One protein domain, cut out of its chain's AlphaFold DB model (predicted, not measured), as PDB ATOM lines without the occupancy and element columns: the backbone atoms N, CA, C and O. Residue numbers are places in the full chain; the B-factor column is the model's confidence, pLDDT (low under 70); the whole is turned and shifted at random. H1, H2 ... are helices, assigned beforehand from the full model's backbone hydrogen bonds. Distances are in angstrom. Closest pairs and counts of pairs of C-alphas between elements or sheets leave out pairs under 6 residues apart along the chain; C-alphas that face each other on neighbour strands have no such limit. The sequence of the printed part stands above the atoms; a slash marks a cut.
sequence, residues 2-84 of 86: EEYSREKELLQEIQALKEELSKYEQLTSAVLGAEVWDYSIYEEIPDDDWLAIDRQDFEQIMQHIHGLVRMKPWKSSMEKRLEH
ATOM      1  N   GLU A   2     103.889 168.347 150.984       63.41
ATOM      2  CA  GLU A   2     105.163 167.677 150.641       63.41
ATOM      3  C   GLU A   2     106.243 167.790 151.733       63.41
ATOM      4  O   GLU A   2     106.925 166.814 152.028       63.41
ATOM      5  N   GLU A   3     106.339 168.941 152.404       68.31
ATOM      6  CA  GLU A   3     107.328 169.193 153.466       68.31
ATOM      7  C   GLU A   3     107.170 168.245 154.674       68.31
ATOM      8  O   GLU A   3     108.147 167.676 155.152       68.31
ATOM      9  N   TYR A   4     105.926 167.956 155.075       72.88
ATOM     10  CA  TYR A   4     105.608 166.991 156.138       72.88
ATOM     11  C   TYR A   4     105.917 165.538 155.745       72.88
ATOM     12  O   TYR A   4     106.244 164.718 156.603       72.88
ATOM     13  N   SER A   5     105.813 165.196 154.454       82.19
ATOM     14  CA  SER A   5     106.210 163.868 153.964       82.19
ATOM     15  C   SER A   5     107.723 163.706 154.043       82.19
ATOM     16  O   SER A   5     108.215 162.683 154.514       82.19
ATOM     17  N   ARG A   6     108.461 164.752 153.653       91.81
ATOM     18  CA  ARG A   6     109.920 164.743 153.672       91.81
ATOM     19  C   ARG A   6     110.485 164.677 155.087       91.81
ATOM     20  O   ARG A   6     111.414 163.917 155.332       91.81
ATOM     21  N   GLU A   7     109.911 165.430 156.020       93.50
ATOM     22  CA  GLU A   7     110.291 165.366 157.435       93.50
ATOM     23  C   GLU A   7     110.098 163.953 158.003       93.50
ATOM     24  O   GLU A   7     110.989 163.407 158.652       93.50
ATOM     25  N   LYS A   8     108.964 163.312 157.695       93.62
ATOM     26  CA  LYS A   8     108.681 161.943 158.135       93.62
ATOM     27  C   LYS A   8     109.671 160.923 157.563       93.62
ATOM     28  O   LYS A   8     110.107 160.039 158.297       93.62
ATOM     29  N   GLU A   9     110.028 161.037 156.286       93.19
ATOM     30  CA  GLU A   9     111.043 160.189 155.646       93.19
ATOM     31  C   GLU A   9     112.413 160.344 156.317       93.19
ATOM     32  O   GLU A   9     113.042 159.349 156.674       93.19
ATOM     33  N   LEU A  10     112.841 161.586 156.561       94.69
ATOM     34  CA  LEU A  10     114.115 161.873 157.223       94.69
ATOM     35  C   LEU A  10     114.151 161.320 158.650       94.69
ATOM     36  O   LEU A  10     115.161 160.762 159.069       94.69
ATOM     37  N   LEU A  11     113.050 161.421 159.399       95.69
ATOM     38  CA  LEU A  11     112.962 160.838 160.739       95.69
ATOM     39  C   LEU A  11     113.087 159.308 160.718       95.69
ATOM     40  O   LEU A  11     113.732 158.738 161.599       95.69
ATOM     41  N   GLN A  12     112.509 158.640 159.717       94.38
ATOM     42  CA  GLN A  12     112.656 157.192 159.546       94.38
ATOM     43  C   GLN A  12     114.094 156.805 159.194       94.38
ATOM     44  O   GLN A  12     114.618 155.836 159.743       94.38
ATOM     45  N   GLU A  13     114.749 157.573 158.326       93.56
ATOM     46  CA  GLU A  13     116.148 157.355 157.959       93.56
ATOM     47  C   GLU A  13     117.083 157.548 159.159       93.56
ATOM     48  O   GLU A  13     117.912 156.685 159.448       93.56
ATOM     49  N   ILE A  14     116.892 158.624 159.927       96.00
ATOM     50  CA  ILE A  14     117.631 158.870 161.171       96.00
ATOM     51  C   ILE A  14     117.442 157.710 162.147       96.00
ATOM     52  O   ILE A  14     118.403 157.280 162.784       96.00
ATOM     53  N   GLN A  15     116.220 157.197 162.283       95.19
ATOM     54  CA  GLN A  15     115.947 156.075 163.173       95.19
ATOM     55  C   GLN A  15     116.675 154.802 162.720       95.19
ATOM     56  O   GLN A  15     117.318 154.148 163.540       95.19
ATOM     57  N   ALA A  16     116.657 154.492 161.422       89.56
ATOM     58  CA  ALA A  16     117.389 153.353 160.870       89.56
ATOM     59  C   ALA A  16     118.910 153.483 161.080       89.56
ATOM     60  O   ALA A  16     119.567 152.513 161.463       89.56
ATOM     61  N   LEU A  17     119.466 154.685 160.892       91.62
ATOM     62  CA  LEU A  17     120.883 154.965 161.140       91.62
ATOM     63  C   LEU A  17     121.251 154.820 162.621       91.62
ATOM     64  O   LEU A  17     122.298 154.262 162.935       91.62
ATOM     65  N   LYS A  18     120.391 155.274 163.541       94.75
ATOM     66  CA  LYS A  18     120.594 155.088 164.988       94.75
ATOM     67  C   LYS A  18     120.617 153.612 165.376       94.75
ATOM     68  O   LYS A  18     121.453 153.199 166.173       94.75
ATOM     69  N   GLU A  19     119.715 152.816 164.810       91.00
ATOM     70  CA  GLU A  19     119.676 151.371 165.047       91.00
ATOM     71  C   GLU A  19     120.917 150.661 164.500       91.00
ATOM     72  O   GLU A  19     121.425 149.733 165.127       91.00
ATOM     73  N   GLU A  20     121.421 151.085 163.343       89.88
ATOM     74  CA  GLU A  20     122.672 150.574 162.786       89.88
ATOM     75  C   GLU A  20     123.872 150.953 163.656       89.88
ATOM     76  O   GLU A  20     124.660 150.082 164.020       89.88
ATOM     77  N   LEU A  21     123.961 152.218 164.064       92.50
ATOM     78  CA  LEU A  21     125.027 152.722 164.923       92.50
ATOM     79  C   LEU A  21     125.067 151.985 166.268       92.50
ATOM     80  O   LEU A  21     126.136 151.549 166.684       92.50
ATOM     81  N   SER A  22     123.911 151.722 166.884       92.69
ATOM     82  CA  SER A  22     123.835 150.954 168.134       92.69
ATOM     83  C   SER A  22     124.415 149.536 168.005       92.69
ATOM     84  O   SER A  22     125.049 149.034 168.932       92.69
ATOM     85  N   LYS A  23     124.263 148.881 166.846       89.50
ATOM     86  CA  LYS A  23     124.869 147.557 166.611       89.50
ATOM     87  C   LYS A  23     126.394 147.636 166.516       89.50
ATOM     88  O   LYS A  23     127.075 146.731 166.992       89.50
ATOM     89  N   TYR A  24     126.924 148.700 165.910       90.62
ATOM     90  CA  TYR A  24     128.367 148.937 165.863       90.62
ATOM     91  C   TYR A  24     128.929 149.256 167.250       90.62
ATOM     92  O   TYR A  24     129.958 148.697 167.611       90.62
ATOM     93  N   GLU A  25     128.231 150.062 168.053       93.44
ATOM     94  CA  GLU A  25     128.618 150.337 169.445       93.44
ATOM     95  C   GLU A  25     128.707 149.050 170.274       93.44
ATOM     96  O   GLU A  25     129.671 148.854 171.012       93.44
ATOM     97  N   GLN A  26     127.742 148.139 170.113       92.00
ATOM     98  CA  GLN A  26     127.762 146.835 170.781       92.00
ATOM     99  C   GLN A  26     128.957 145.980 170.345       92.00
ATOM    100  O   GLN A  26     129.633 145.406 171.195       92.00
ATOM    101  N   LEU A  27     129.257 145.929 169.041       91.06
ATOM    102  CA  LEU A  27     130.445 145.232 168.545       91.06
ATOM    103  C   LEU A  27     131.727 145.832 169.134       91.06
ATOM    104  O   LEU A  27     132.577 145.094 169.623       91.06
ATOM    105  N   THR A  28     131.872 147.157 169.104       91.50
ATOM    106  CA  THR A  28     133.045 147.842 169.658       91.50
ATOM    107  C   THR A  28     133.194 147.553 171.146       91.50
ATOM    108  O   THR A  28     134.297 147.258 171.591       91.50
ATOM    109  N   SER A  29     132.097 147.571 171.904       93.12
ATOM    110  CA  SER A  29     132.118 147.219 173.324       93.12
ATOM    111  C   SER A  29     132.568 145.776 173.559       93.12
ATOM    112  O   SER A  29     133.327 145.542 174.494       93.12
ATOM    113  N   ALA A  30     132.130 144.821 172.733       90.94
ATOM    114  CA  ALA A  30     132.549 143.423 172.840       90.94
ATOM    115  C   ALA A  30     134.038 143.242 172.504       90.94
ATOM    116  O   ALA A  30     134.743 142.539 173.214       90.94
ATOM    117  N   VAL A  31     134.535 143.920 171.464       89.25
ATOM    118  CA  VAL A  31     135.958 143.874 171.083       89.25
ATOM    119  C   VAL A  31     136.846 144.511 172.152       89.25
ATOM    120  O   VAL A  31     137.871 143.945 172.505       89.25
ATOM    121  N   LEU A  32     136.460 145.674 172.688       89.56
ATOM    122  CA  LEU A  32     137.229 146.362 173.733       89.56
ATOM    123  C   LEU A  32     137.181 145.648 175.090       89.56
ATOM    124  O   LEU A  32     138.068 145.862 175.911       89.56
ATOM    125  N   GLY A  33     136.133 144.862 175.344       88.94
ATOM    126  CA  GLY A  33     135.976 144.086 176.571       88.94
ATOM    127  C   GLY A  33     136.620 142.701 176.530       88.94
ATOM    128  O   GLY A  33     136.668 142.059 177.574       88.94
ATOM    129  N   ALA A  34     137.082 142.246 175.363       88.81
ATOM    130  CA  ALA A  34     137.637 140.912 175.191       88.81
ATOM    131  C   ALA A  34     138.985 140.754 175.904       88.81
ATOM    132  O   ALA A  34     139.858 141.624 175.828       88.81
ATOM    133  N   GLU A  35     139.171 139.610 176.552       83.69
ATOM    134  CA  GLU A  35     140.444 139.221 177.133       83.69
ATOM    135  C   GLU A  35     141.387 138.749 176.020       83.69
ATOM    136  O   GLU A  35     141.226 137.678 175.427       83.69
ATOM    137  N   VAL A  36     142.371 139.592 175.715       79.69
ATOM    138  CA  VAL A  36     143.456 139.293 174.780       79.69
ATOM    139  C   VAL A  36     144.613 138.678 175.553       79.69
ATOM    140  O   VAL A  36     145.023 139.199 176.592       79.69
ATOM    141  N   TRP A  37     145.156 137.582 175.039       72.19
ATOM    142  CA  TRP A  37     146.337 136.943 175.597       72.19
ATOM    143  C   TRP A  37     147.574 137.330 174.792       72.19
ATOM    144  O   TRP A  37     147.624 137.155 173.578       72.19
ATOM    145  N   ASP A  38     148.614 137.780 175.493       64.94
ATOM    146  CA  ASP A  38     149.918 138.111 174.897       64.94
ATOM    147  C   ASP A  38     150.750 136.861 174.537       64.94
ATOM    148  O   ASP A  38     151.913 136.962 174.143       64.94
ATOM    149  N   TYR A  39     150.191 135.659 174.710       61.69
ATOM    150  CA  TYR A  39     150.866 134.396 174.443       61.69
ATOM    151  C   TYR A  39     149.906 133.366 173.839       61.69
ATOM    152  O   TYR A  39     148.742 133.257 174.226       61.69
ATOM    153  N   SER A  40     150.419 132.571 172.904       60.50
ATOM    154  CA  SER A  40     149.727 131.397 172.380       60.50
ATOM    155  C   SER A  40     150.055 130.169 173.237       60.50
ATOM    156  O   SER A  40     151.170 130.013 173.733       60.50
ATOM    157  N   ILE A  41     149.076 129.278 173.429       62.19
ATOM    158  CA  ILE A  41     149.295 127.935 174.011       62.19
ATOM    159  C   ILE A  41     149.967 126.973 173.023       62.19
ATOM    160  O   ILE A  41     150.439 125.905 173.408       62.19
ATOM    161  N   TYR A  42     149.985 127.345 171.748       59.72
ATOM    162  CA  TYR A  42     150.804 126.728 170.722       59.72
ATOM    163  C   TYR A  42     152.121 127.509 170.718       59.72
ATOM    164  O   TYR A  42     152.084 128.720 170.887       59.72
ATOM    165  N   GLU A  43     153.278 126.861 170.574       61.09
ATOM    166  CA  GLU A  43     154.622 127.483 170.645       61.09
ATOM    167  C   GLU A  43     154.914 128.523 169.528       61.09
ATOM    168  O   GLU A  43     156.061 128.766 169.159       61.09
ATOM    169  N   GLU A  44     153.877 129.127 168.959       63.00
ATOM    170  CA  GLU A  44     153.919 130.191 167.977       63.00
ATOM    171  C   GLU A  44     154.014 131.544 168.683       63.00
ATOM    172  O   GLU A  44     153.212 131.888 169.554       63.00
ATOM    173  N   ILE A  45     155.020 132.317 168.285       62.16
ATOM    174  CA  ILE A  45     155.128 133.732 168.626       62.16
ATOM    175  C   ILE A  45     154.075 134.444 167.771       62.16
ATOM    176  O   ILE A  45     154.184 134.357 166.546       62.16
ATOM    177  N   PRO A  46     153.071 135.113 168.367       63.25
ATOM    178  CA  PRO A  46     152.149 135.941 167.604       63.25
ATOM    179  C   PRO A  46     152.966 136.991 166.845       63.25
ATOM    180  O   PRO A  46     153.770 137.703 167.452       63.25
ATOM    181  N   ASP A  47     152.832 137.036 165.522       70.25
ATOM    182  CA  ASP A  47     153.300 138.180 164.746       70.25
ATOM    183  C   ASP A  47     152.266 139.319 164.846       70.25
ATOM    184  O   ASP A  47     151.214 139.174 165.473       70.25
ATOM    185  N   ASP A  48     152.558 140.468 164.237       71.06
ATOM    186  CA  ASP A  48     151.668 141.638 164.287       71.06
ATOM    187  C   ASP A  48     150.304 141.400 163.593       71.06
ATOM    188  O   ASP A  48     149.414 142.251 163.673       71.06
ATOM    189  N   ASP A  49     150.124 140.255 162.922       70.88
ATOM    190  CA  ASP A  49     148.926 139.899 162.165       70.88
ATOM    191  C   ASP A  49     147.985 138.944 162.935       70.88
ATOM    192  O   ASP A  49     146.869 138.685 162.470       70.88
ATOM    193  N   TRP A  50     148.386 138.432 164.110       69.50
ATOM    194  CA  TRP A  50     147.610 137.447 164.878       69.50
ATOM    195  C   TRP A  50     147.327 137.874 166.322       69.50
ATOM    196  O   TRP A  50     148.183 138.371 167.045       69.50
ATOM    197  N   LEU A  51     146.093 137.612 166.769       74.62
ATOM    198  CA  LEU A  51     145.608 137.927 168.114       74.62
ATOM    199  C   LEU A  51     145.078 136.655 168.787       74.62
ATOM    200  O   LEU A  51     144.159 136.019 168.266       74.62
ATOM    201  N   ALA A  52     145.622 136.298 169.952       80.88
ATOM    202  CA  ALA A  52     145.042 135.262 170.803       80.88
ATOM    203  C   ALA A  52     143.994 135.901 171.724       80.88
ATOM    204  O   ALA A  52     144.289 136.868 172.421       80.88
ATOM    205  N   ILE A  53     142.769 135.380 171.715       83.94
ATOM    206  CA  ILE A  53     141.663 135.895 172.534       83.94
ATOM    207  C   ILE A  53     140.919 134.750 173.210       83.94
ATOM    208  O   ILE A  53     140.898 133.632 172.676       83.94
ATOM    209  N   ASP A  54     140.279 135.026 174.348       86.94
ATOM    210  CA  ASP A  54     139.419 134.034 174.988       86.94
ATOM    211  C   ASP A  54     138.300 133.576 174.040       86.94
ATOM    212  O   ASP A  54     137.707 134.336 173.265       86.94
ATOM    213  N   ARG A  55     137.997 132.280 174.101       86.19
ATOM    214  CA  ARG A  55     137.005 131.661 173.226       86.19
ATOM    215  C   ARG A  55     135.607 132.249 173.428       86.19
ATOM    216  O   ARG A  55     134.877 132.394 172.448       86.19
ATOM    217  N   GLN A  56     135.198 132.523 174.664       88.81
ATOM    218  CA  GLN A  56     133.866 133.056 174.952       88.81
ATOM    219  C   GLN A  56     133.732 134.481 174.420       88.81
ATOM    220  O   GLN A  56     132.690 134.831 173.862       88.81
ATOM    221  N   ASP A  57     134.797 135.272 174.516       89.25
ATOM    222  CA  ASP A  57     134.836 136.621 173.960       89.25
ATOM    223  C   ASP A  57     134.806 136.598 172.429       89.25
ATOM    224  O   ASP A  57     134.032 137.338 171.812       89.25
ATOM    225  N   PHE A  58     135.537 135.674 171.794       88.38
ATOM    226  CA  PHE A  58     135.414 135.431 170.354       88.38
ATOM    227  C   PHE A  58     133.973 135.088 169.951       88.38
ATOM    228  O   PHE A  58     133.439 135.643 168.986       88.38
ATOM    229  N   GLU A  59     133.319 134.184 170.688       90.19
ATOM    230  CA  GLU A  59     131.930 133.792 170.430       90.19
ATOM    231  C   GLU A  59     130.975 134.999 170.542       90.19
ATOM    232  O   GLU A  59     130.106 135.164 169.680       90.19
ATOM    233  N   GLN A  60     131.165 135.881 171.528       90.12
ATOM    234  CA  GLN A  60     130.384 137.115 171.680       90.12
ATOM    235  C   GLN A  60     130.616 138.100 170.524       90.12
ATOM    236  O   GLN A  60     129.654 138.577 169.915       90.12
ATOM    237  N   ILE A  61     131.874 138.358 170.155       90.06
ATOM    238  CA  ILE A  61     132.226 139.228 169.021       90.06
ATOM    239  C   ILE A  61     131.554 138.722 167.737       90.06
ATOM    240  O   ILE A  61     130.909 139.488 167.012       90.06
ATOM    241  N   MET A  62     131.633 137.416 167.474       88.06
ATOM    242  CA  MET A  62     131.037 136.809 166.284       88.06
ATOM    243  C   MET A  62     129.509 136.931 166.253       88.06
ATOM    244  O   MET A  62     128.937 137.161 165.181       88.06
ATOM    245  N   GLN A  63     128.829 136.840 167.399       88.69
ATOM    246  CA  GLN A  63     127.382 137.069 167.477       88.69
ATOM    247  C   GLN A  63     127.005 138.495 167.046       88.69
ATOM    248  O   GLN A  63     126.063 138.665 166.261       88.69
ATOM    249  N   HIS A  64     127.765 139.507 167.475       88.38
ATOM    250  CA  HIS A  64     127.545 140.897 167.063       88.38
ATOM    251  C   HIS A  64     127.834 141.112 165.569       88.38
ATOM    252  O   HIS A  64     127.016 141.717 164.866       88.38
ATOM    253  N   ILE A  65     128.920 140.537 165.039       86.50
ATOM    254  CA  ILE A  65     129.245 140.590 163.602       86.50
ATOM    255  C   ILE A  65     128.105 139.991 162.765       86.50
ATOM    256  O   ILE A  65     127.666 140.586 161.778       86.50
ATOM    257  N   HIS A  66     127.544 138.852 163.177       83.00
ATOM    258  CA  HIS A  66     126.409 138.233 162.486       83.00
ATOM    259  C   HIS A  66     125.149 139.115 162.422       83.00
ATOM    260  O   HIS A  66     124.324 138.922 161.515       83.00
ATOM    261  N   GLY A  67     124.988 140.052 163.361       77.94
ATOM    262  CA  GLY A  67     123.913 141.046 163.384       77.94
ATOM    263  C   GLY A  67     124.136 142.239 162.445       77.94
ATOM    264  O   GLY A  67     123.161 142.860 162.013       77.94
ATOM    265  N   LEU A  68     125.394 142.531 162.097       79.75
ATOM    266  CA  LEU A  68     125.799 143.614 161.190       79.75
ATOM    267  C   LEU A  68     125.823 143.187 159.720       79.75
ATOM    268  O   LEU A  68     125.594 143.994 158.820       79.75
ATOM    269  N   VAL A  69     126.081 141.906 159.459       67.00
ATOM    270  CA  VAL A  69     126.169 141.366 158.102       67.00
ATOM    271  C   VAL A  69     124.783 141.380 157.428       67.00
ATOM    272  O   VAL A  69     123.993 140.436 157.538       67.00
ATOM    273  N   ARG A  70     124.489 142.465 156.696       60.44
ATOM    274  CA  ARG A  70     123.277 142.626 155.862       60.44
ATOM    275  C   ARG A  70     123.209 141.591 154.733       60.44
ATOM    276  O   ARG A  70     122.124 141.164 154.348       60.44
ATOM    277  N   MET A  71     124.360 141.148 154.227       49.97
ATOM    278  CA  MET A  71     124.467 140.133 153.179       49.97
ATOM    279  C   MET A  71     124.937 138.815 153.783       49.97
ATOM    280  O   MET A  71     126.105 138.678 154.113       49.97
ATOM    281  N   LYS A  72     124.050 137.825 153.895       57.12
ATOM    282  CA  LYS A  72     124.418 136.447 154.256       57.12
ATOM    283  C   LYS A  72     124.581 135.632 152.967       57.12
ATOM    284  O   LYS A  72     123.649 134.916 152.608       57.12
ATOM    285  N   PRO A  73     125.709 135.718 152.235       52.53
ATOM    286  CA  PRO A  73     125.865 135.036 150.950       52.53
ATOM    287  C   PRO A  73     125.803 133.506 151.079       52.53
ATOM    288  O   PRO A  73     125.537 132.818 150.100       52.53
ATOM    289  N   TRP A  74     125.991 132.972 152.288       58.34
ATOM    290  CA  TRP A  74     125.793 131.561 152.633       58.34
ATOM    291  C   TRP A  74     124.332 131.166 152.907       58.34
ATOM    292  O   TRP A  74     124.040 129.980 152.993       58.34
ATOM    293  N   LYS A  75     123.411 132.128 153.068       53.78
ATOM    294  CA  LYS A  75     121.964 131.863 153.177       53.78
ATOM    295  C   LYS A  75     121.248 131.833 151.823       53.78
ATOM    296  O   LYS A  75     120.111 131.373 151.764       53.78
ATOM    297  N   SER A  76     121.884 132.296 150.748       54.16
ATOM    298  CA  SER A  76     121.430 132.000 149.386       54.16
ATOM    299  C   SER A  76     121.716 130.527 149.092       54.16
ATOM    300  O   SER A  76     122.822 130.066 149.379       54.16
ATOM    301  N   SER A  77     120.746 129.783 148.542       56.25
ATOM    302  CA  SER A  77     120.979 128.389 148.137       56.25
ATOM    303  C   SER A  77     122.217 128.320 147.237       56.25
ATOM    304  O   SER A  77     122.406 129.174 146.366       56.25
ATOM    305  N   MET A  78     123.091 127.332 147.470       56.22
ATOM    306  CA  MET A  78     124.337 127.171 146.703       56.22
ATOM    307  C   MET A  78     124.090 127.139 145.187       56.22
ATOM    308  O   MET A  78     124.928 127.613 144.426       56.22
ATOM    309  N   GLU A  79     122.910 126.682 144.762       55.19
ATOM    310  CA  GLU A  79     122.455 126.662 143.369       55.19
ATOM    311  C   GLU A  79     122.540 128.039 142.687       55.19
ATOM    312  O   GLU A  79     123.067 128.131 141.582       55.19
ATOM    313  N   LYS A  80     122.159 129.135 143.364       55.00
ATOM    314  CA  LYS A  80     122.233 130.492 142.782       55.00
ATOM    315  C   LYS A  80     123.658 131.012 142.588       55.00
ATOM    316  O   LYS A  80     123.876 131.920 141.795       55.00
ATOM    317  N   ARG A  81     124.637 130.479 143.324       54.06
ATOM    318  CA  ARG A  81     126.047 130.901 143.212       54.06
ATOM    319  C   ARG A  81     126.730 130.278 141.992       54.06
ATOM    320  O   ARG A  81     127.683 130.854 141.483       54.06
ATOM    321  N   LEU A  82     126.236 129.131 141.524       57.69
ATOM    322  CA  LEU A  82     126.813 128.379 140.406       57.69
ATOM    323  C   LEU A  82     126.270 128.812 139.036       57.69
ATOM    324  O   LEU A  82     126.933 128.585 138.030       57.69
ATOM    325  N   GLU A  83     125.110 129.472 138.981       56.09
ATOM    326  CA  GLU A  83     124.554 130.009 137.728       56.09
ATOM    327  C   GLU A  83     125.382 131.159 137.141       56.09
ATOM    328  O   GLU A  83     125.358 131.364 135.935       56.09
ATOM    329  N   HIS A  84     126.155 131.880 137.960       50.22
ATOM    330  CA  HIS A  84     126.996 132.992 137.496       50.22
ATOM    331  C   HIS A  84     128.294 132.540 136.798       50.22
ATOM    332  O   HIS A  84     129.014 133.363 136.243       50.22
TER     333      HIS A  84
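This is residues 2 to 84 of the 86 residues of an uncharacterized protein of Bacillus endozanthoxylicus (UniProt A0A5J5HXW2). A long helix, H1, sticks out with residues 2 to 19, while the shorter H2 folds back beside its residues 20 to 33 as a lopsided hairpin. A thin link leads away to small H3, and residues 74 to 80 stick out. The printed part has 83 residues with three named helices, H1, H2 and H3 in order, and no named strand: all helix. It is extended, with a radius of gyration of the C-alphas of 19.8 A and spans of 67 by 40 by 22 A.

H1, residues 2 to 33, touches H2, residues 55 to 68, with its residues 20 to 33 alone; look at their closest C-alphas, Leu 27 and His 64, 5.4 A apart. This helical hairpin has a shallow tilt of 13 degrees, opposite ways. H3, residues 78 to 84, is apart from both. In H1 and H2 every O i to N i+4 pair is within hydrogen-bond range; in H3 0 of 3 are, against 2 of 4 O i to N i+3 pairs.

Find C-alpha 2 at (105.163, 167.677, 150.641); H1 runs 46.7 A from there. H2 covers 20.3 A, and H3 11.2 A to C-alpha 84 at (126.996, 132.992, 137.496).

Glu 2 and Glu 43 have the C-alphas farthest apart, 66.8 A. The printed part has no cut. The H1 to H2 link is long, 21 residues, with a short antiparallel pairing of residues 36 to 37 with 52 to 53. Confidence is under 70 at residues 2 to 3, 38 to 46, 50 and 69 to 84.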